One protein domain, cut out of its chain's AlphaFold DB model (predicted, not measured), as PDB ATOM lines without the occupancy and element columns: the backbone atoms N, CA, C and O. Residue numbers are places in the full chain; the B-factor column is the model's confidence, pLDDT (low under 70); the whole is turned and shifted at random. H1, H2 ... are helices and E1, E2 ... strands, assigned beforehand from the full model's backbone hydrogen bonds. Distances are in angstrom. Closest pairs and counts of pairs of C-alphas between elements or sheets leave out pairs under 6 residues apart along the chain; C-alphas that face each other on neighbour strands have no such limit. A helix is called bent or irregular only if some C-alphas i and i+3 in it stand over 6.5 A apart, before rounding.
ATOM      1  N   THR A  36      23.270 -85.333 129.371       89.19
ATOM      2  CA  THR A  36      23.452 -83.952 129.853       89.19
ATOM      3  C   THR A  36      23.488 -82.902 128.739       89.19
ATOM      4  O   THR A  36      23.212 -81.736 129.002       89.19
ATOM      5  N   SER A  37      23.818 -83.284 127.501       89.38
ATOM      6  CA  SER A  37      23.921 -82.371 126.349       89.38
ATOM      7  C   SER A  37      22.738 -82.536 125.381       89.38
ATOM      8  O   SER A  37      21.667 -83.008 125.766       89.38
ATOM      9  N   THR A  38      22.900 -82.106 124.130       89.50
ATOM     10  CA  THR A  38      21.912 -82.275 123.059       89.50
ATOM     11  C   THR A  38      21.986 -83.672 122.441       89.50
ATOM     12  O   THR A  38      23.051 -84.292 122.396       89.50
ATOM     13  N   ALA A  39      20.861 -84.139 121.891       90.06
ATOM     14  CA  ALA A  39      20.798 -85.401 121.155       90.06
ATOM     15  C   ALA A  39      21.789 -85.442 119.980       90.06
ATOM     16  O   ALA A  39      22.443 -86.456 119.751       90.06
ATOM     17  N   ALA A  40      21.939 -84.320 119.266       91.25
ATOM     18  CA  ALA A  40      22.844 -84.207 118.125       91.25
ATOM     19  C   ALA A  40      24.314 -84.377 118.536       91.25
ATOM     20  O   ALA A  40      25.041 -85.145 117.910       91.25
ATOM     21  N   ALA A  41      24.737 -83.730 119.629       89.69
ATOM     22  CA  ALA A  41      26.105 -83.847 120.134       89.69
ATOM     23  C   ALA A  41      26.444 -85.274 120.605       89.69
ATOM     24  O   ALA A  41      27.614 -85.643 120.676       89.69
ATOM     25  N   TRP A  42      25.425 -86.075 120.922       89.25
ATOM     26  CA  TRP A  42      25.565 -87.435 121.438       89.25
ATOM     27  C   TRP A  42      25.215 -88.529 120.434       89.25
ATOM     28  O   TRP A  42      25.287 -89.707 120.783       89.25
ATOM     29  N   ALA A  43      24.884 -88.182 119.189       91.19
ATOM     30  CA  ALA A  43      24.410 -89.140 118.193       91.19
ATOM     31  C   ALA A  43      25.377 -90.323 117.997       91.19
ATOM     32  O   ALA A  43      24.935 -91.470 117.951       91.19
ATOM     33  N   GLY A  44      26.691 -90.064 117.974       91.38
ATOM     34  CA  GLY A  44      27.716 -91.111 117.870       91.38
ATOM     35  C   GLY A  44      27.757 -92.051 119.081       91.38
ATOM     36  O   GLY A  44      27.802 -93.268 118.916       91.38
ATOM     37  N   TYR A  45      27.658 -91.511 120.300       89.62
ATOM     38  CA  TYR A  45      27.599 -92.317 121.525       89.62
ATOM     39  C   TYR A  45      26.313 -93.144 121.600       89.62
ATOM     40  O   TYR A  45      26.353 -94.304 121.996       89.62
ATOM     41  N   VAL A  46      25.180 -92.575 121.179       91.81
ATOM     42  CA  VAL A  46      23.893 -93.285 121.113       91.81
ATOM     43  C   VAL A  46      23.937 -94.410 120.083       91.81
ATOM     44  O   VAL A  46      23.423 -95.496 120.348       91.81
ATOM     45  N   ALA A  47      24.565 -94.181 118.927       93.69
ATOM     46  CA  ALA A  47      24.760 -95.215 117.917       93.69
ATOM     47  C   ALA A  47      25.625 -96.365 118.457       93.69
ATOM     48  O   ALA A  47      25.213 -97.518 118.372       93.69
ATOM     49  N   GLY A  48      26.761 -96.055 119.092       93.88
ATOM     50  CA  GLY A  48      27.619 -97.061 119.726       93.88
ATOM     51  C   GLY A  48      26.919 -97.819 120.858       93.88
ATOM     52  O   GLY A  48      27.040 -99.037 120.954       93.88
ATOM     53  N   PHE A  49      26.120 -97.129 121.673       92.25
ATOM     54  CA  PHE A  49      25.310 -97.751 122.721       92.25
ATOM     55  C   PHE A  49      24.291 -98.743 122.146       92.25
ATOM     56  O   PHE A  49      24.212 -99.881 122.604       92.25
ATOM     57  N   ARG A  50      23.544 -98.344 121.110       93.31
ATOM     58  CA  ARG A  50      22.592 -99.230 120.422       93.31
ATOM     59  C   ARG A  50      23.284-100.420 119.765       93.31
ATOM     60  O   ARG A  50      22.755-101.525 119.825       93.31
ATOM     61  N   GLN A  51      24.460-100.202 119.181       96.06
ATOM     62  CA  GLN A  51      25.269-101.268 118.601       96.06
ATOM     63  C   GLN A  51      25.692-102.284 119.670       96.06
ATOM     64  O   GLN A  51      25.433-103.472 119.506       96.06
ATOM     65  N   GLY A  52      26.245-101.826 120.798       95.06
ATOM     66  CA  GLY A  52      26.653-102.709 121.896       95.06
ATOM     67  C   GLY A  52      25.481-103.474 122.520       95.06
ATOM     68  O   GLY A  52      25.612-104.655 122.836       95.06
ATOM     69  N   LEU A  53      24.307-102.842 122.639       94.69
ATOM     70  CA  LEU A  53      23.082-103.541 123.033       94.69
ATOM     71  C   LEU A  53      22.727-104.643 122.032       94.69
ATOM     72  O   LEU A  53      22.482-105.776 122.444       94.69
ATOM     73  N   SER A  54      22.755-104.340 120.732       95.62
ATOM     74  CA  SER A  54      22.436-105.308 119.682       95.62
ATOM     75  C   SER A  54      23.402-106.494 119.681       95.62
ATOM     76  O   SER A  54      22.965-107.631 119.523       95.62
ATOM     77  N   GLU A  55      24.697-106.252 119.880       97.25
ATOM     78  CA  GLU A  55      25.722-107.299 119.990       97.25
ATOM     79  C   GLU A  55      25.506-108.193 121.216       97.25
ATOM     80  O   GLU A  55      25.718-109.402 121.148       97.25
ATOM     81  N   ALA A  56      24.998-107.626 122.313       96.19
ATOM     82  CA  ALA A  56      24.575-108.369 123.499       96.19
ATOM     83  C   ALA A  56      23.192-109.044 123.347       96.19
ATOM     84  O   ALA A  56      22.707-109.674 124.287       96.19
ATOM     85  N   GLY A  57      22.546-108.920 122.183       95.81
ATOM     86  CA  GLY A  57      21.240-109.508 121.891       95.81
ATOM     87  C   GLY A  57      20.040-108.657 122.312       95.81
ATOM     88  O   GLY A  57      18.911-109.132 122.215       95.81
ATOM     89  N   TYR A  58      20.240-107.410 122.744       95.62
ATOM     90  CA  TYR A  58      19.183-106.458 123.092       95.62
ATOM     91  C   TYR A  58      18.916-105.475 121.941       95.62
ATOM     92  O   TYR A  58      19.762-104.668 121.573       95.62
ATOM     93  N   VAL A  59      17.715-105.518 121.374       94.12
ATOM     94  CA  VAL A  59      17.289-104.710 120.227       94.12
ATOM     95  C   VAL A  59      16.071-103.869 120.611       94.12
ATOM     96  O   VAL A  59      15.018-104.395 120.991       94.12
ATOM     97  N   ASP A  60      16.229-102.552 120.482       91.50
ATOM     98  CA  ASP A  60      15.191-101.545 120.729       91.50
ATOM     99  C   ASP A  60      13.946-101.809 119.863       91.50
ATOM    100  O   ASP A  60      14.046-102.044 118.658       91.50
ATOM    101  N   GLY A  61      12.772-101.840 120.494       89.94
ATOM    102  CA  GLY A  61      11.487-102.174 119.876       89.94
ATOM    103  C   GLY A  61      11.235-103.670 119.656       89.94
ATOM    104  O   GLY A  61      10.129-104.042 119.263       89.94
ATOM    105  N   ARG A  62      12.218-104.543 119.919       91.50
ATOM    106  CA  ARG A  62      12.068-106.001 119.774       91.50
ATOM    107  C   ARG A  62      11.986-106.719 121.114       91.50
ATOM    108  O   ARG A  62      11.070-107.506 121.321       91.50
ATOM    109  N   ASN A  63      12.961-106.494 121.989       92.25
ATOM    110  CA  ASN A  63      13.028-107.135 123.309       92.25
ATOM    111  C   ASN A  63      13.350-106.162 124.452       92.25
ATOM    112  O   ASN A  63      13.272-106.550 125.612       92.25
ATOM    113  N   ILE A  64      13.660-104.908 124.127       94.56
ATOM    114  CA  ILE A  64      13.791-103.789 125.058       94.56
ATOM    115  C   ILE A  64      13.165-102.546 124.417       94.56
ATOM    116  O   ILE A  64      12.932-102.511 123.208       94.56
ATOM    117  N   THR A  65      12.941-101.502 125.203       94.81
ATOM    118  CA  THR A  65      12.655-100.153 124.694       94.81
ATOM    119  C   THR A  65      13.654 -99.179 125.292       94.81
ATOM    120  O   THR A  65      13.929 -99.264 126.487       94.81
ATOM    121  N   VAL A  66      14.198 -98.254 124.500       94.06
ATOM    122  CA  VAL A  66      15.105 -97.217 125.011       94.06
ATOM    123  C   VAL A  66      14.465 -95.834 124.919       94.06
ATOM    124  O   VAL A  66      14.207 -95.310 123.839       94.06
ATOM    125  N   GLU A  67      14.259 -95.213 126.076       94.31
ATOM    126  CA  GLU A  67      13.684 -93.877 126.216       94.31
ATOM    127  C   GLU A  67      14.789 -92.849 126.457       94.31
ATOM    128  O   GLU A  67      15.482 -92.893 127.472       94.31
ATOM    129  N   PHE A  68      14.946 -91.890 125.544       93.19
ATOM    130  CA  PHE A  68      15.990 -90.869 125.638       93.19
ATOM    131  C   PHE A  68      15.455 -89.552 126.204       93.19
ATOM    132  O   PHE A  68      14.468 -88.987 125.723       93.19
ATOM    133  N   ARG A  69      16.169 -89.011 127.191       94.44
ATOM    134  CA  ARG A  69      15.944 -87.694 127.785       94.44
ATOM    135  C   ARG A  69      17.212 -86.857 127.698       94.44
ATOM    136  O   ARG A  69      18.277 -87.278 128.143       94.44
ATOM    137  N   TRP A  70      17.081 -85.656 127.145       93.00
ATOM    138  CA  TRP A  70      18.195 -84.742 126.907       93.00
ATOM    139  C   TRP A  70      17.999 -83.464 127.705       93.00
ATOM    140  O   TRP A  70      16.979 -82.788 127.572       93.00
ATOM    141  N   ALA A  71      18.986 -83.124 128.526       91.69
ATOM    142  CA  ALA A  71      18.971 -81.889 129.296       91.69
ATOM    143  C   ALA A  71      19.320 -80.655 128.451       91.69
ATOM    144  O   ALA A  71      19.111 -79.539 128.913       91.69
ATOM    145  N   GLU A  72      19.814 -80.827 127.216       91.31
ATOM    146  CA  GLU A  72      20.210 -79.722 126.323       91.31
ATOM    147  C   GLU A  72      21.241 -78.779 126.977       91.31
ATOM    148  O   GLU A  72      21.206 -77.569 126.779       91.31
ATOM    149  N   GLY A  73      22.141 -79.315 127.809       87.75
ATOM    150  CA  GLY A  73      23.127 -78.527 128.556       87.75
ATOM    151  C   GLY A  73      22.580 -77.829 129.806       87.75
ATOM    152  O   GLY A  73      23.337 -77.156 130.501       87.75
ATOM    153  N   ARG A  74      21.291 -77.991 130.123       89.12
ATOM    154  CA  ARG A  74      20.628 -77.340 131.259       89.12
ATOM    155  C   ARG A  74      20.559 -78.256 132.473       89.12
ATOM    156  O   ARG A  74      19.697 -79.131 132.564       89.12
ATOM    157  N   SER A  75      21.480 -78.061 133.415       86.19
ATOM    158  CA  SER A  75      21.584 -78.890 134.623       86.19
ATOM    159  C   SER A  75      20.326 -78.855 135.497       86.19
ATOM    160  O   SER A  75      19.983 -79.871 136.095       86.19
ATOM    161  N   ASP A  76      19.598 -77.738 135.517       90.69
ATOM    162  CA  ASP A  76      18.321 -77.567 136.221       90.69
ATOM    163  C   ASP A  76      17.223 -78.527 135.727       90.69
ATOM    164  O   ASP A  76      16.332 -78.902 136.488       90.69
ATOM    165  N   ARG A  77      17.312 -79.007 134.479       91.94
ATOM    166  CA  ARG A  77      16.339 -79.956 133.914       91.94
ATOM    167  C   ARG A  77      16.605 -81.404 134.288       91.94
ATOM    168  O   ARG A  77      15.694 -82.221 134.162       91.94
ATOM    169  N   LEU A  78      17.815 -81.746 134.732       90.00
ATOM    170  CA  LEU A  78      18.201 -83.139 134.974       90.00
ATOM    171  C   LEU A  78      17.294 -83.811 136.006       90.00
ATOM    172  O   LEU A  78      16.835 -84.925 135.769       90.00
ATOM    173  N   SER A  79      16.972 -83.120 137.102       91.62
ATOM    174  CA  SER A  79      16.086 -83.653 138.142       91.62
ATOM    175  C   SER A  79      14.671 -83.916 137.619       91.62
ATOM    176  O   SER A  79      14.102 -84.967 137.901       91.62
ATOM    177  N   ALA A  80      14.117 -83.007 136.811       94.50
ATOM    178  CA  ALA A  80      12.790 -83.183 136.219       94.50
ATOM    179  C   ALA A  80      12.761 -84.327 135.191       94.50
ATOM    180  O   ALA A  80      11.822 -85.119 135.163       94.50
ATOM    181  N   LEU A  81      13.807 -84.452 134.372       94.12
ATOM    182  CA  LEU A  81      13.933 -85.531 133.390       94.12
ATOM    183  C   LEU A  81      14.125 -86.899 134.060       94.12
ATOM    184  O   LEU A  81      13.551 -87.887 133.607       94.12
ATOM    185  N   ALA A  82      14.886 -86.959 135.155       92.00
ATOM    186  CA  ALA A  82      15.006 -88.165 135.966       92.00
ATOM    187  C   ALA A  82      13.657 -88.552 136.594       92.00
ATOM    188  O   ALA A  82      13.276 -89.721 136.551       92.00
ATOM    189  N   ALA A  83      12.902 -87.578 137.116       94.25
ATOM    190  CA  ALA A  83      11.569 -87.818 137.665       94.25
ATOM    191  C   ALA A  83      10.585 -88.356 136.609       94.25
ATOM    192  O   ALA A  83       9.809 -89.257 136.917       94.25
ATOM    193  N   ASP A  84      10.644 -87.872 135.363       93.56
ATOM    194  CA  ASP A  84       9.836 -88.420 134.263       93.56
ATOM    195  C   ASP A  84      10.188 -89.889 133.959       93.56
ATOM    196  O   ASP A  84       9.284 -90.713 133.811       93.56
ATOM    197  N   LEU A  85      11.478 -90.256 133.952       93.75
ATOM    198  CA  LEU A  85      11.899 -91.655 133.777       93.75
ATOM    199  C   LEU A  85      11.399 -92.551 134.923       93.75
ATOM    200  O   LEU A  85      10.891 -93.646 134.679       93.75
ATOM    201  N   VAL A  86      11.477 -92.074 136.169       92.88
ATOM    202  CA  VAL A  86      10.946 -92.797 137.339       92.88
ATOM    203  C   VAL A  86       9.423 -92.937 137.253       92.88
ATOM    204  O   VAL A  86       8.894 -94.028 137.472       92.88
ATOM    205  N   GLY A  87       8.711 -91.872 136.874       91.94
ATOM    206  CA  GLY A  87       7.257 -91.883 136.693       91.94
ATOM    207  C   GLY A  87       6.792 -92.867 135.615       91.94
ATOM    208  O   GLY A  87       5.741 -93.489 135.755       91.94
ATOM    209  N   ARG A  88       7.616 -93.081 134.583       89.62
ATOM    210  CA  ARG A  88       7.403 -94.081 133.523       89.62
ATOM    211  C   ARG A  88       7.752 -95.509 133.930       89.62
ATOM    212  O   ARG A  88       7.522 -96.420 133.140       89.62
ATOM    213  N   ARG A  89       8.262 -95.717 135.148       88.81
ATOM    214  CA  ARG A  89       8.659 -97.028 135.685       88.81
ATOM    215  C   ARG A  89       9.661 -97.746 134.778       88.81
ATOM    216  O   ARG A  89       9.515 -98.938 134.507       88.81
ATOM    217  N   VAL A  90      10.677 -97.021 134.306       91.50
ATOM    218  CA  VAL A  90      11.783 -97.651 133.575       91.50
ATOM    219  C   VAL A  90      12.482 -98.690 134.453       91.50
ATOM    220  O   VAL A  90      12.608 -98.517 135.665       91.50
ATOM    221  N   THR A  91      12.933 -99.778 133.839       91.56
ATOM    222  CA  THR A  91      13.602-100.889 134.521       91.56
ATOM    223  C   THR A  91      15.003-100.494 134.981       91.56
ATOM    224  O   THR A  91      15.434-100.891 136.059       91.56
ATOM    225  N   VAL A  92      15.711 -99.699 134.174       91.19
ATOM    226  CA  VAL A  92      17.064 -99.205 134.464       91.19
ATOM    227  C   VAL A  92      17.193 -97.770 133.963       91.19
ATOM    228  O   VAL A  92      16.704 -97.451 132.881       91.19
ATOM    229  N   VAL A  93      17.878 -96.916 134.729       90.69
ATOM    230  CA  VAL A  93      18.297 -95.577 134.293       90.69
ATOM    231  C   VAL A  93      19.801 -95.576 134.056       90.69
ATOM    232  O   VAL A  93      20.579 -95.912 134.945       90.69
ATOM    233  N   ILE A  94      20.204 -95.158 132.863       89.19
ATOM    234  CA  ILE A  94      21.590 -94.919 132.485       89.19
ATOM    235  C   ILE A  94      21.784 -93.412 132.398       89.19
ATOM    236  O   ILE A  94      21.096 -92.722 131.648       89.19
ATOM    237  N   THR A  95      22.747 -92.901 133.154       86.31
ATOM    238  CA  THR A  95      23.187 -91.511 133.055       86.31
ATOM    239  C   THR A  95      24.563 -91.489 132.431       86.31
ATOM    240  O   THR A  95      25.462 -92.179 132.913       86.31
ATOM    241  N   SER A  96      24.754 -90.673 131.403       70.12
ATOM    242  CA  SER A  96      26.088 -90.445 130.868       70.12
ATOM    243  C   SER A  96      26.438 -88.973 130.994       70.12
ATOM    244  O   SER A  96      25.815 -88.096 130.393       70.12
ATOM    245  N   THR A  97      27.406 -88.696 131.862       65.75
ATOM    246  CA  THR A  97      27.943 -87.357 132.061       65.75
ATOM    247  C   THR A  97      29.048 -87.148 131.044       65.75
ATOM    248  O   THR A  97      30.050 -87.861 131.065       65.75
TER     249      THR A  97
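AT A GLANCE: This is residues 36 to 97 of the 104 residues of an uncharacterized protein of Candidatus Rokubacteria bacterium (UniProt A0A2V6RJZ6). The chain traces a thin, open frame, with helices H1 and H2 along two different sides and strands E1 and E2 running through the space between them, crossing at different levels without pairing. The contacts are few, and the first and last printed C-alphas, of Thr 36 and Thr 97, come back to 6.1 A from each other. The printed part has 62 residues with two named helices and two named strands, in the order H1, E1, H2, E2; its class is mixed, helices and strands. It is only just compact, close to loose, with a radius of gyration of the C-alphas of 12.4 A and spans of 35 by 27 by 15 A.

IN THESE COORDINATES: Find C-alpha 43 at (24.410, -89.140, 118.193); from there H1, residues 43 to 55, runs 18.3 A. E1, residues 65 to 70, begins at C-alpha 65 at (12.655, -100.153, 124.694) and covers 16.5 A. H2, residues 75 to 87, covers 19.5 A. E2, residues 92 to 96, covers 13.1 A and ends at C-alpha 96 at (26.088, -90.445, 130.868).

HOW THE PARTS SIT: Look first at H1, which is apart from E1, H2 and E2. E1 and E2 are near each other, with 5 pairs of C-alphas within 10 A, and each pairs with no named strand. The closest C-alphas of E1 and H2, those of Arg 69 and Leu 81, are 6.3 A apart. Those of H2 and E2, Leu 85 and Val 93, are 7.5 A apart. H2 is irregular, but only just: C-alphas 76 and 79 are 6.8 A apart. Every O i to N i+4 pair is within hydrogen-bond range in H1, and 7 of 9 in H2.

THE WHOLE: The two C-alphas farthest apart, of Gly 57 and Asp 76, are 35.1 A apart. The printed part has no cut. The links from E1 to H2 and from H2 to E2 are tight; that from H1 to E1 is short. Mean pLDDT of the printed part is 91.3, and residue 97 is under 70.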